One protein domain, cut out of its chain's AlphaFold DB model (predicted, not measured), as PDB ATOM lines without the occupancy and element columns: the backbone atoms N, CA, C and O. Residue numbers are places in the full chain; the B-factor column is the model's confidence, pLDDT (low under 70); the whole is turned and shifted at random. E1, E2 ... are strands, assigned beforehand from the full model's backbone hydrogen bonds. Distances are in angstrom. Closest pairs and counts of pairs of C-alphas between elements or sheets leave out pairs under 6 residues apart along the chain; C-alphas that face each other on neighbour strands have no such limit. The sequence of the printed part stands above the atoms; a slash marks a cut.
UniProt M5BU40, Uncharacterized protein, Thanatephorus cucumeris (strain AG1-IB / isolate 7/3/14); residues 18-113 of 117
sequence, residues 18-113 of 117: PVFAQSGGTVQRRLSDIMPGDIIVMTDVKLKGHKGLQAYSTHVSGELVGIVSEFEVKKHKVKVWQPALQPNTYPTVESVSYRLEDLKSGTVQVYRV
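Overview. This is residues 18 to 113 of the 117 residues of an uncharacterized protein of Thanatephorus cucumeris (strain AG1-IB / isolate 7/3/14) (UniProt M5BU40). What shape does the chain make? One twisted sheet rolls up into a small, partly open barrel: E8, E3, E5, E6 and E7 wrap round, and the gap between E7 and E8 is bridged only by their tight link. The hairpin of E1 and E2 widens the sheet beyond E8, the E3 and E4 hairpin reaches away from the barrel as an arm, and the loop of residues 84 to 92 sticks out at one end. What is it made of? The 96 printed residues have no named helix and eight strands, E1 to E8 in chain order, with 64 residues in them: all strand, in a branched antiparallel sheet with no single order. The whole is compact, with a radius of gyration of the C-alphas of 12.9 A and spans of 39 by 35 by 22 A.

Arrangement. How does the printed part open? E1, residues 18 to 23, and E2, residues 26 to 30, form an antiparallel hairpin at 176 degrees, with N 21 and O 29 3.0 A apart. On the other side of E1 is E8, residues 103 to 112, antiparallel, with N 22 and O 108 2.9 A apart. Which strand has three neighbours? E3, residues 39 to 51, bends by 98 degrees at residue 44 and has staggered antiparallel pairing. On one side are E4, residues 54 to 59, its hairpin partner with N 47 and O 58 2.9 A apart, and E5, residues 63 to 72, with N 42 and O 64 2.8 A apart; on the other side is E8, with N 41 and O 109 2.8 A apart. How does the sheet go on? E5, E6, residues 77 to 83, and E7, residues 93 to 99, form a meander, each strand the antiparallel neighbour of the one before; N 67 and O 81 are 2.9 A apart, N 80 and O 96 2.8 A. E7 and E8 meet only through their link, while E6 and E8 are apart.

Along the chain. Where do the strands begin and end? E1 begins at C-alpha 18, (160.352, 101.334, -31.107), and E8 ends at C-alpha 112, (156.606, 96.407, -33.235). Which are the longer ones? E3 spans 25.3 A from first to last C-alpha, E5 23.3 A, E8 21.5 A, E7 19.5 A and E6 18.6 A.

Size, cuts and confidence. How far does it reach? The two C-alphas farthest apart, those of Leu 31 and Thr 89, are 39.5 A apart. Are there cuts, long links or weak places? The printed part has no cut and no long link; its mean pLDDT is 94.2, and only residue 87 is under 70.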
ATOM      1  N   PRO A  18     159.023 101.781 -31.511       91.38
ATOM      2  CA  PRO A  18     160.352 101.334 -31.107       91.38
ATOM      3  C   PRO A  18     160.280 100.448 -29.857       91.38
ATOM      4  O   PRO A  18     159.786 100.856 -28.812       91.38
ATOM      5  N   VAL A  19     160.840  99.245 -29.950       95.69
ATOM      6  CA  VAL A  19     160.949  98.277 -28.846       95.69
ATOM      7  C   VAL A  19     162.338  98.352 -28.220       95.69
ATOM      8  O   VAL A  19     162.492  98.492 -27.003       95.69
ATOM      9  N   PHE A  20     163.368  98.317 -29.065       97.25
ATOM     10  CA  PHE A  20     164.767  98.247 -28.658       97.25
ATOM     11  C   PHE A  20     165.656  99.014 -29.637       97.25
ATOM     12  O   PHE A  20     165.401  99.017 -30.840       97.25
ATOM     13  N   ALA A  21     166.722  99.639 -29.139       96.88
ATOM     14  CA  ALA A  21     167.777 100.197 -29.979       96.88
ATOM     15  C   ALA A  21     169.144 100.066 -29.300       96.88
ATOM     16  O   ALA A  21     169.288 100.391 -28.116       96.88
ATOM     17  N   GLN A  22     170.133  99.623 -30.072       97.25
ATOM     18  CA  GLN A  22     171.532  99.496 -29.678       97.25
ATOM     19  C   GLN A  22     172.452  99.986 -30.806       97.25
ATOM     20  O   GLN A  22     172.198  99.732 -31.984       97.25
ATOM     21  N   SER A  23     173.561 100.643 -30.462       97.50
ATOM     22  CA  SER A  23     174.671 100.905 -31.387       97.50
ATOM     23  C   SER A  23     175.993 100.484 -30.765       97.50
ATOM     24  O   SER A  23     176.330 100.893 -29.651       97.50
ATOM     25  N   GLY A  24     176.751  99.655 -31.485       95.25
ATOM     26  CA  GLY A  24     177.920  98.983 -30.915       95.25
ATOM     27  C   GLY A  24     177.562  98.275 -29.601       95.25
ATOM     28  O   GLY A  24     176.510  97.659 -29.486       95.25
ATOM     29  N   GLY A  25     178.390  98.410 -28.570       93.06
ATOM     30  CA  GLY A  25     178.096  97.833 -27.251       93.06
ATOM     31  C   GLY A  25     177.064  98.599 -26.409       93.06
ATOM     32  O   GLY A  25     176.780  98.179 -25.292       93.06
ATOM     33  N   THR A  26     176.529  99.729 -26.888       96.94
ATOM     34  CA  THR A  26     175.696 100.632 -26.074       96.94
ATOM     35  C   THR A  26     174.225 100.517 -26.445       96.94
ATOM     36  O   THR A  26     173.844 100.779 -27.583       96.94
ATOM     37  N   VAL A  27     173.386 100.172 -25.470       96.81
ATOM     38  CA  VAL A  27     171.927 100.141 -25.630       96.81
ATOM     39  C   VAL A  27     171.355 101.530 -25.353       96.81
ATOM     40  O   VAL A  27     171.501 102.035 -24.244       96.81
ATOM     41  N   GLN A  28     170.692 102.144 -26.335       95.31
ATOM     42  CA  GLN A  28     170.061 103.458 -26.164       95.31
ATOM     43  C   GLN A  28     168.610 103.369 -25.705       95.31
ATOM     44  O   GLN A  28     168.132 104.278 -25.030       95.31
ATOM     45  N   ARG A  29     167.878 102.320 -26.101       92.25
ATOM     46  CA  ARG A  29     166.453 102.174 -25.775       92.25
ATOM     47  C   ARG A  29     166.094 100.729 -25.454       92.25
ATOM     48  O   ARG A  29     166.475  99.815 -26.180       92.25
ATOM     49  N   ARG A  30     165.306 100.558 -24.391       95.25
ATOM     50  CA  ARG A  30     164.587  99.331 -24.007       95.25
ATOM     51  C   ARG A  30     163.196  99.747 -23.549       95.25
ATOM     52  O   ARG A  30     162.997 100.024 -22.372       95.25
ATOM     53  N   LEU A  31     162.287  99.913 -24.503       93.38
ATOM     54  CA  LEU A  31     160.935 100.408 -24.234       93.38
ATOM     55  C   LEU A  31     159.965  99.264 -23.918       93.38
ATOM     56  O   LEU A  31     159.009  99.465 -23.178       93.38
ATOM     57  N   SER A  32     160.237  98.062 -24.425       93.75
ATOM     58  CA  SER A  32     159.535  96.827 -24.076       93.75
ATOM     59  C   SER A  32     160.419  95.610 -24.358       93.75
ATOM     60  O   SER A  32     161.498  95.737 -24.946       93.75
ATOM     61  N   ASP A  33     159.954  94.422 -23.977       95.56
ATOM     62  CA  ASP A  33     160.606  93.175 -24.372       95.56
ATOM     63  C   ASP A  33     160.478  92.938 -25.883       95.56
ATOM     64  O   ASP A  33     159.423  93.188 -26.482       95.56
ATOM     65  N   ILE A  34     161.559  92.425 -26.478       98.00
ATOM     66  CA  ILE A  34     161.573  91.916 -27.853       98.00
ATOM     67  C   ILE A  34     160.748  90.628 -27.887       98.00
ATOM     68  O   ILE A  34     160.971  89.725 -27.078       98.00
ATOM     69  N   MET A  35     159.812  90.534 -28.828       97.50
ATOM     70  CA  MET A  35     158.891  89.406 -28.971       97.50
ATOM     71  C   MET A  35     158.913  88.836 -30.398       97.50
ATOM     72  O   MET A  35     159.294  89.535 -31.340       97.50
ATOM     73  N   PRO A  36     158.501  87.568 -30.586       98.12
ATOM     74  CA  PRO A  36     158.247  87.028 -31.917       98.12
ATOM     75  C   PRO A  36     157.270  87.909 -32.707       98.12
ATOM     76  O   PRO A  36     156.264  88.359 -32.165       98.12
ATOM     77  N   GLY A  37     157.566  88.137 -33.985       97.06
ATOM     78  CA  GLY A  37     156.806  89.022 -34.870       97.06
ATOM     79  C   GLY A  37     157.332  90.458 -34.943       97.06
ATOM     80  O   GLY A  37     156.985  91.167 -35.887       97.06
ATOM     81  N   ASP A  38     158.203  90.880 -34.020       97.56
ATOM     82  CA  ASP A  38     158.855  92.188 -34.114       97.56
ATOM     83  C   ASP A  38     159.758  92.276 -35.359       97.56
ATOM     84  O   ASP A  38     160.372  91.295 -35.791       97.56
ATOM     85  N   ILE A  39     159.871  93.473 -35.928       97.56
ATOM     86  CA  ILE A  39     160.741  93.783 -37.064       97.56
ATOM     87  C   ILE A  39     162.101  94.198 -36.516       97.56
ATOM     88  O   ILE A  39     162.193  95.154 -35.747       97.56
ATOM     89  N   ILE A  40     163.164  93.518 -36.932       97.88
ATOM     90  CA  ILE A  40     164.541  93.885 -36.599       97.88
ATOM     91  C   ILE A  40     165.232  94.491 -37.818       97.88
ATOM     92  O   ILE A  40     165.149  93.960 -38.925       97.88
ATOM     93  N   VAL A  41     165.931  95.597 -37.594       96.69
ATOM     94  CA  VAL A  41     166.734  96.312 -38.586       96.69
ATOM     95  C   VAL A  41     168.172  96.338 -38.095       96.69
ATOM     96  O   VAL A  41     168.449  96.738 -36.962       96.69
ATOM     97  N   MET A  42     169.087  95.882 -38.942       97.44
ATOM     98  CA  MET A  42     170.519  95.842 -38.678       97.44
ATOM     99  C   MET A  42     171.248  96.642 -39.751       97.44
ATOM    100  O   MET A  42     171.139  96.315 -40.930       97.44
ATOM    101  N   THR A  43     172.019  97.647 -39.343       96.62
ATOM    102  CA  THR A  43     172.770  98.510 -40.269       96.62
ATOM    103  C   THR A  43     174.258  98.465 -39.946       96.62
ATOM    104  O   THR A  43     174.655  98.798 -38.824       96.62
ATOM    105  N   ASP A  44     175.070  98.034 -40.916       96.69
ATOM    106  CA  ASP A  44     176.539  97.934 -40.830       96.69
ATOM    107  C   ASP A  44     177.044  97.194 -39.579       96.69
ATOM    108  O   ASP A  44     178.030  97.552 -38.920       96.69
ATOM    109  N   VAL A  45     176.319  96.136 -39.222       97.50
ATOM    110  CA  VAL A  45     176.508  95.392 -37.984       97.50
ATOM    111  C   VAL A  45     177.728  94.479 -38.064       97.50
ATOM    112  O   VAL A  45     177.940  93.735 -39.023       97.50
ATOM    113  N   LYS A  46     178.531  94.485 -36.999       97.50
ATOM    114  CA  LYS A  46     179.624  93.530 -36.790       97.50
ATOM    115  C   LYS A  46     179.509  92.916 -35.406       97.50
ATOM    116  O   LYS A  46     179.696  93.616 -34.412       97.50
ATOM    117  N   LEU A  47     179.258  91.611 -35.341       97.12
ATOM    118  CA  LEU A  47     179.231  90.861 -34.086       97.12
ATOM    119  C   LEU A  47     180.448  89.956 -33.987       97.12
ATOM    120  O   LEU A  47     180.832  89.315 -34.967       97.12
ATOM    121  N   LYS A  48     181.043  89.901 -32.798       97.31
ATOM    122  CA  LYS A  48     182.160  89.010 -32.487       97.31
ATOM    123  C   LYS A  48     181.981  88.420 -31.102       97.31
ATOM    124  O   LYS A  48     181.938  89.174 -30.131       97.31
ATOM    125  N   GLY A  49     181.980  87.097 -31.031       95.06
ATOM    126  CA  GLY A  49     181.850  86.359 -29.783       95.06
ATOM    127  C   GLY A  49     182.376  84.937 -29.907       95.06
ATOM    128  O   GLY A  49     183.109  84.606 -30.841       95.06
ATOM    129  N   HIS A  50     181.982  84.083 -28.967       92.25
ATOM    130  CA  HIS A  50     182.383  82.679 -28.931       92.25
ATOM    131  C   HIS A  50     181.164  81.751 -28.875       92.25
ATOM    132  O   HIS A  50     180.222  81.958 -28.110       92.25
ATOM    133  N   LYS A  51     181.197  80.685 -29.677       87.31
ATOM    134  CA  LYS A  51     180.292  79.536 -29.587       87.31
ATOM    135  C   LYS A  51     181.085  78.356 -29.026       87.31
ATOM    136  O   LYS A  51     181.754  77.630 -29.761       87.31
ATOM    137  N   GLY A  52     181.028  78.180 -27.706       88.62
ATOM    138  CA  GLY A  52     181.932  77.265 -27.007       88.62
ATOM    139  C   GLY A  52     183.370  77.771 -27.121       88.62
ATOM    140  O   GLY A  52     183.632  78.930 -26.822       88.62
ATOM    141  N   LEU A  53     184.283  76.925 -27.599       91.38
ATOM    142  CA  LEU A  53     185.685  77.303 -27.824       91.38
ATOM    143  C   LEU A  53     185.915  78.030 -29.160       91.38
ATOM    144  O   LEU A  53     186.951  78.662 -29.344       91.38
ATOM    145  N   GLN A  54     184.962  77.962 -30.092       93.38
ATOM    146  CA  GLN A  54     185.122  78.520 -31.433       93.38
ATOM    147  C   GLN A  54     184.699  79.989 -31.457       93.38
ATOM    148  O   GLN A  54     183.556  80.320 -31.136       93.38
ATOM    149  N   ALA A  55     185.619  80.873 -31.837       94.19
ATOM    150  CA  ALA A  55     185.293  82.269 -32.097       94.19
ATOM    151  C   ALA A  55     184.421  82.377 -33.355       94.19
ATOM    152  O   ALA A  55     184.607  81.633 -34.318       94.19
ATOM    153  N   TYR A  56     183.487  83.322 -33.362       94.06
ATOM    154  CA  TYR A  56     182.704  83.653 -34.544       94.06
ATOM    155  C   TYR A  56     182.740  85.156 -34.808       94.06
ATOM    156  O   TYR A  56     182.892  85.974 -33.897       94.06
ATOM    157  N   SER A  57     182.605  85.513 -36.080       94.50
ATOM    158  CA  SER A  57     182.471  86.891 -36.530       94.50
ATOM    159  C   SER A  57     181.403  86.931 -37.608       94.50
ATOM    160  O   SER A  57     181.562  86.304 -38.651       94.50
ATOM    161  N   THR A  58     180.339  87.685 -37.365       93.19
ATOM    162  CA  THR A  58     179.264  87.891 -38.337       93.19
ATOM    163  C   THR A  58     179.247  89.352 -38.741       93.19
ATOM    164  O   THR A  58     179.388  90.238 -37.894       93.19
ATOM    165  N   HIS A  59     179.096  89.599 -40.037       93.94
ATOM    166  CA  HIS A  59     179.017  90.940 -40.586       93.94
ATOM    167  C   HIS A  59     177.792  91.065 -41.483       93.94
ATOM    168  O   HIS A  59     177.524  90.185 -42.298       93.94
ATOM    169  N   VAL A  60     177.072  92.161 -41.303       91.75
ATOM    170  CA  VAL A  60     176.015  92.635 -42.185       91.75
ATOM    171  C   VAL A  60     176.506  93.970 -42.728       91.75
ATOM    172  O   VAL A  60     176.817  94.860 -41.938       91.75
ATOM    173  N   SER A  61     176.622  94.093 -44.047       91.12
ATOM    174  CA  SER A  61     176.973  95.355 -44.708       91.12
ATOM    175  C   SER A  61     175.713  95.984 -45.292       91.12
ATOM    176  O   SER A  61     174.899  95.273 -45.882       91.12
ATOM    177  N   GLY A  62     175.556  97.297 -45.146       90.88
ATOM    178  CA  GLY A  62     174.313  97.972 -45.500       90.88
ATOM    179  C   GLY A  62     173.197  97.644 -44.512       90.88
ATOM    180  O   GLY A  62     173.449  97.405 -43.329       90.88
ATOM    181  N   GLU A  63     171.960  97.654 -44.997       93.31
ATOM    182  CA  GLU A  63     170.769  97.417 -44.189       93.31
ATOM    183  C   GLU A  63     170.216  96.007 -44.413       93.31
ATOM    184  O   GLU A  63     170.004  95.571 -45.545       93.31
ATOM    185  N   LEU A  64     169.951  95.307 -43.314       94.38
ATOM    186  CA  LEU A  64     169.256  94.030 -43.289       94.38
ATOM    187  C   LEU A  64     168.016  94.158 -42.417       94.38
ATOM    188  O   LEU A  64     168.104  94.511 -41.239       94.38
ATOM    189  N   VAL A  65     166.873  93.809 -42.994       96.12
ATOM    190  CA  VAL A  65     165.588  93.774 -42.301       96.12
ATOM    191  C   VAL A  65     165.137  92.326 -42.178       96.12
ATOM    192  O   VAL A  65     165.215  91.557 -43.139       96.12
ATOM    193  N   GLY A  66     164.665  91.950 -40.997       96.62
ATOM    194  CA  GLY A  66     164.161  90.610 -40.725       96.62
ATOM    195  C   GLY A  66     163.038  90.606 -39.699       96.62
ATOM    196  O   GLY A  66     162.718  91.629 -39.093       96.62
ATOM    197  N   ILE A  67     162.450  89.431 -39.498       98.31
ATOM    198  CA  ILE A  67     161.400  89.205 -38.502       98.31
ATOM    199  C   ILE A  67     161.967  88.395 -37.347       98.31
ATOM    200  O   ILE A  67     162.580  87.344 -37.548       98.31
ATOM    201  N   VAL A  68     161.746  88.862 -36.124       98.62
ATOM    202  CA  VAL A  68     162.096  88.122 -34.917       98.62
ATOM    203  C   VAL A  68     161.225  86.870 -34.834       98.62
ATOM    204  O   VAL A  68     160.003  86.940 -34.779       98.62
ATOM    205  N   SER A  69     161.869  85.710 -34.804       98.50
ATOM    206  CA  SER A  69     161.221  84.412 -34.584       98.50
ATOM    207  C   SER A  69     161.240  83.998 -33.109       98.50
ATOM    208  O   SER A  69     160.320  83.335 -32.643       98.50
ATOM    209  N   GLU A  70     162.276  84.396 -32.364       98.50
ATOM    210  CA  GLU A  70     162.466  84.045 -30.954       98.50
ATOM    211  C   GLU A  70     163.418  85.044 -30.278       98.50
ATOM    212  O   GLU A  70     164.348  85.554 -30.915       98.50
ATOM    213  N   PHE A  71     163.229  85.280 -28.978       98.38
ATOM    214  CA  PHE A  71     164.159  86.045 -28.149       98.38
ATOM    215  C   PHE A  71     164.472  85.319 -26.833       98.38
ATOM    216  O   PHE A  71     163.617  85.139 -25.969       98.38
ATOM    217  N   GLU A  72     165.733  84.921 -26.659       97.56
ATOM    218  CA  GLU A  72     166.230  84.300 -25.430       97.56
ATOM    219  C   GLU A  72     166.771  85.378 -24.478       97.56
ATOM    220  O   GLU A  72     167.964  85.700 -24.500       97.56
ATOM    221  N   VAL A  73     165.907  85.903 -23.601       95.06
ATOM    222  CA  VAL A  73     166.209  87.023 -22.683       95.06
ATOM    223  C   VAL A  73     167.517  86.817 -21.907       95.06
ATOM    224  O   VAL A  73     168.372  87.700 -21.890       95.06
ATOM    225  N   LYS A  74     167.723  85.625 -21.323       95.19
ATOM    226  CA  LYS A  74     168.910  85.313 -20.500       95.19
ATOM    227  C   LYS A  74     170.235  85.365 -21.266       95.19
ATOM    228  O   LYS A  74     171.269  85.575 -20.647       95.19
ATOM    229  N   LYS A  75     170.217  85.118 -22.579       94.62
ATOM    230  CA  LYS A  75     171.417  85.112 -23.437       94.62
ATOM    231  C   LYS A  75     171.501  86.346 -24.334       94.62
ATOM    232  O   LYS A  75     172.278  86.331 -25.282       94.62
ATOM    233  N   HIS A  76     170.592  87.303 -24.131       95.75
ATOM    234  CA  HIS A  76     170.378  88.461 -24.993       95.75
ATOM    235  C   HIS A  76     170.474  88.119 -26.491       95.75
ATOM    236  O   HIS A  76     171.124  88.808 -27.280       95.75
ATOM    237  N   LYS A  77     169.860  86.988 -26.872       97.50
ATOM    238  CA  LYS A  77     170.026  86.374 -28.190       97.50
ATOM    239  C   LYS A  77     168.711  86.401 -28.947       97.50
ATOM    240  O   LYS A  77     167.722  85.836 -28.488       97.50
ATOM    241  N   VAL A  78     168.722  87.023 -30.115       98.31
ATOM    242  CA  VAL A  78     167.578  87.102 -31.024       98.31
ATOM    243  C   VAL A  78     167.763  86.112 -32.165       98.31
ATOM    244  O   VAL A  78     168.861  85.973 -32.703       98.31
ATOM    245  N   LYS A  79     166.700  85.403 -32.530       98.50
ATOM    246  CA  LYS A  79     166.659  84.547 -33.716       98.50
ATOM    247  C   LYS A  79     165.759  85.197 -34.754       98.50
ATOM    248  O   LYS A  79     164.612  85.518 -34.452       98.50
ATOM    249  N   VAL A  80     166.262  85.366 -35.969       98.44
ATOM    250  CA  VAL A  80     165.659  86.203 -37.010       98.44
ATOM    251  C   VAL A  80     165.439  85.379 -38.272       98.44
ATOM    252  O   VAL A  80     166.338  84.648 -38.685       98.44
ATOM    253  N   TRP A  81     164.260  85.497 -38.880       98.31
ATOM    254  CA  TRP A  81     164.045  85.123 -40.275       98.31
ATOM    255  C   TRP A  81     164.444  86.287 -41.170       98.31
ATOM    256  O   TRP A  81     163.905  87.387 -41.036       98.31
ATOM    257  N   GLN A  82     165.391  86.048 -42.067       95.50
ATOM    258  CA  GLN A  82     165.988  87.086 -42.903       95.50
ATOM    259  C   GLN A  82     166.319  86.556 -44.300       95.50
ATOM    260  O   GLN A  82     166.430  85.338 -44.475       95.50
ATOM    261  N   PRO A  83     166.523  87.438 -45.291       92.44
ATOM    262  CA  PRO A  83     167.124  87.050 -46.560       92.44
ATOM    263  C   PRO A  83     168.507  86.430 -46.343       92.44
ATOM    264  O   PRO A  83     169.313  86.960 -45.577       92.44
ATOM    265  N   ALA A  84     168.792  85.332 -47.041       90.25
ATOM    266  CA  ALA A  84     170.121  84.740 -47.042       90.25
ATOM    267  C   ALA A  84     171.157  85.750 -47.554       90.25
ATOM    268  O   ALA A  84     171.010  86.306 -48.642       90.25
ATOM    269  N   LEU A  85     172.216  85.971 -46.770       83.38
ATOM    270  CA  LEU A  85     173.282  86.921 -47.117       83.38
ATOM    271  C   LEU A  85     174.236  86.397 -48.201       83.38
ATOM    272  O   LEU A  85     174.984  87.171 -48.798       83.38
ATOM    273  N   GLN A  86     174.250  85.085 -48.436       80.88
ATOM    274  CA  GLN A  86     175.097  84.475 -49.456       80.88
ATOM    275  C   GLN A  86     174.446  84.612 -50.839       80.88
ATOM    276  O   GLN A  86     173.243  84.371 -50.962       80.88
ATOM    277  N   PRO A  87     175.218  84.960 -51.887       68.56
ATOM    278  CA  PRO A  87     174.695  85.025 -53.245       68.56
ATOM    279  C   PRO A  87     174.179  83.652 -53.683       68.56
ATOM    280  O   PRO A  87     174.962  82.738 -53.934       68.56
ATOM    281  N   ASN A  88     172.862  83.519 -53.800       73.00
ATOM    282  CA  ASN A  88     172.204  82.359 -54.387       73.00
ATOM    283  C   ASN A  88     171.497  82.791 -55.675       73.00
ATOM    284  O   ASN A  88     171.042  83.928 -55.784       73.00
ATOM    285  N   THR A  89     171.344  81.871 -56.635       71.50
ATOM    286  CA  THR A  89     170.589  82.115 -57.882       71.50
ATOM    287  C   THR A  89     169.149  82.567 -57.607       71.50
ATOM    288  O   THR A  89     168.572  83.303 -58.401       71.50
ATOM    289  N   TYR A  90     168.591  82.158 -56.461       76.62
ATOM    290  CA  TYR A  90     167.282  82.579 -55.972       76.62
ATOM    291  C   TYR A  90     167.396  83.085 -54.527       76.62
ATOM    292  O   TYR A  90     168.030  82.414 -53.705       76.62
ATOM    293  N   PRO A  91     166.780  84.231 -54.185       80.56
ATOM    294  CA  PRO A  91     166.733  84.699 -52.809       80.56
ATOM    295  C   PRO A  91     165.946  83.699 -51.954       80.56
ATOM    296  O   PRO A  91     164.840  83.287 -52.303       80.56
ATOM    297  N   THR A  92     166.532  83.299 -50.829       90.56
ATOM    298  CA  THR A  92     165.933  82.360 -49.867       90.56
ATOM    299  C   THR A  92     165.858  83.008 -48.493       90.56
ATOM    300  O   THR A  92     166.551  83.993 -48.234       90.56
ATOM    301  N   VAL A  93     165.008  82.466 -47.623       94.12
ATOM    302  CA  VAL A  93     164.910  82.893 -46.225       94.12
ATOM    303  C   VAL A  93     165.704  81.925 -45.358       94.12
ATOM    304  O   VAL A  93     165.521  80.713 -45.445       94.12
ATOM    305  N   GLU A  94     166.558  82.465 -44.500       94.75
ATOM    306  CA  GLU A  94     167.306  81.715 -43.497       94.75
ATOM    307  C   GLU A  94     166.890  82.120 -42.081       94.75
ATOM    308  O   GLU A  94     166.284  83.168 -41.857       94.75
ATOM    309  N   SER A  95     167.218  81.268 -41.108       96.44
ATOM    310  CA  SER A  95     167.014  81.555 -39.693       96.44
ATOM    311  C   SER A  95     168.357  81.698 -38.988       96.44
ATOM    312  O   SER A  95     169.094  80.721 -38.849       96.44
ATOM    313  N   VAL A  96     168.671  82.912 -38.532       95.88
ATOM    314  CA  VAL A  96     169.987  83.258 -37.977       95.88
ATOM    315  C   VAL A  96     169.849  83.755 -36.547       95.88
ATOM    316  O   VAL A  96     168.911  84.467 -36.205       95.88
ATOM    317  N   SER A  97     170.771  83.340 -35.677       96.31
ATOM    318  CA  SER A  97     170.825  83.792 -34.284       96.31
ATOM    319  C   SER A  97     171.922  84.831 -34.085       96.31
ATOM    320  O   SER A  97     173.078  84.573 -34.413       96.31
ATOM    321  N   TYR A  98     171.573  85.944 -33.449       96.81
ATOM    322  CA  TYR A  98     172.473  87.039 -33.106       96.81
ATOM    323  C   TYR A  98     172.471  87.261 -31.598       96.81
ATOM    324  O   TYR A  98     171.410  87.388 -30.989       96.81
ATOM    325  N   ARG A  99     173.651  87.312 -30.979       97.00
ATOM    326  CA  ARG A  99     173.800  87.738 -29.583       97.00
ATOM    327  C   ARG A  99     174.036  89.236 -29.557       97.00
ATOM    328  O   ARG A  99     175.072  89.698 -30.023       97.00
ATOM    329  N   LEU A 100     173.091  89.996 -29.020       97.19
ATOM    330  CA  LEU A 100     173.145  91.460 -29.035       97.19
ATOM    331  C   LEU A 100     174.322  92.004 -28.203       97.19
ATOM    332  O   LEU A 100     174.901  93.036 -28.535       97.19
ATOM    333  N   GLU A 101     174.746  91.262 -27.179       96.25
ATOM    334  CA  GLU A 101     175.941  91.543 -26.366       96.25
ATOM    335  C   GLU A 101     177.269  91.477 -27.149       96.25
ATOM    336  O   GLU A 101     178.249  92.123 -26.774       96.25
ATOM    337  N   ASP A 102     177.300  90.749 -28.268       97.38
ATOM    338  CA  ASP A 102     178.503  90.569 -29.087       97.38
ATOM    339  C   ASP A 102     178.683  91.684 -30.136       97.38
ATOM    340  O   ASP A 102     179.662  91.676 -30.893       97.38
ATOM    341  N   LEU A 103     177.768  92.660 -30.188       98.06
ATOM    342  CA  LEU A 103     177.794  93.770 -31.139       98.06
ATOM    343  C   LEU A 103     178.994  94.698 -30.889       98.06
ATOM    344  O   LEU A 103     179.122  95.329 -29.841       98.06
ATOM    345  N   LYS A 104     179.888  94.805 -31.879       97.31
ATOM    346  CA  LYS A 104     181.084  95.661 -31.828       97.31
ATOM    347  C   LYS A 104     180.891  96.994 -32.546       97.31
ATOM    348  O   LYS A 104     181.415  98.001 -32.084       97.31
ATOM    349  N   SER A 105     180.151  97.010 -33.652       97.62
ATOM    350  CA  SER A 105     179.843  98.216 -34.434       97.62
ATOM    351  C   SER A 105     178.524  98.061 -35.189       97.62
ATOM    352  O   SER A 105     178.009  96.946 -35.293       97.62
ATOM    353  N   GLY A 106     178.019  99.168 -35.736       97.69
ATOM    354  CA  GLY A 106     176.728  99.225 -36.421       97.69
ATOM    355  C   GLY A 106     175.572  99.449 -35.455       97.69
ATOM    356  O   GLY A 106     175.781  99.709 -34.263       97.69
ATOM    357  N   THR A 107     174.350  99.355 -35.972       97.69
ATOM    358  CA  THR A 107     173.129  99.568 -35.189       97.69
ATOM    359  C   THR A 107     172.163  98.404 -35.320       97.69
ATOM    360  O   THR A 107     172.049  97.801 -36.384       97.69
ATOM    361  N   VAL A 108     171.486  98.086 -34.219       98.12
ATOM    362  CA  VAL A 108     170.385  97.125 -34.164       98.12
ATOM    363  C   VAL A 108     169.179  97.847 -33.589       98.12
ATOM    364  O   VAL A 108     169.243  98.390 -32.485       98.12
ATOM    365  N   GLN A 109     168.081  97.850 -34.328       97.44
ATOM    366  CA  GLN A 109     166.820  98.452 -33.916       97.44
ATOM    367  C   GLN A 109     165.708  97.418 -34.049       97.44
ATOM    368  O   GLN A 109     165.689  96.649 -35.005       97.44
ATOM    369  N   VAL A 110     164.792  97.393 -33.089       97.50
ATOM    370  CA  VAL A 110     163.630  96.504 -33.109       97.50
ATOM    371  C   VAL A 110     162.371  97.339 -32.987       97.50
ATOM    372  O   VAL A 110     162.294  98.231 -32.137       97.50
ATOM    373  N   TYR A 111     161.394  97.026 -33.825       95.81
ATOM    374  CA  TYR A 111     160.118  97.709 -33.930       95.81
ATOM    375  C   TYR A 111     158.976  96.708 -33.814       95.81
ATOM    376  O   TYR A 111     159.075  95.584 -34.301       95.81
ATOM    377  N   ARG A 112     157.869  97.140 -33.221       93.69
ATOM    378  CA  ARG A 112     156.606  96.407 -33.235       93.69
ATOM    379  C   ARG A 112     155.618  97.134 -34.124       93.69
ATOM    380  O   ARG A 112     155.533  98.361 -34.073       93.69
ATOM    381  N   VAL A 113     154.859  96.384 -34.918       86.12
ATOM    382  CA  VAL A 113     153.726  96.952 -35.654       86.12
ATOM    383  C   VAL A 113     152.760  97.531 -34.623       86.12
ATOM    384  O   VAL A 113     152.273  96.811 -33.755       86.12
TER     385      VAL A 113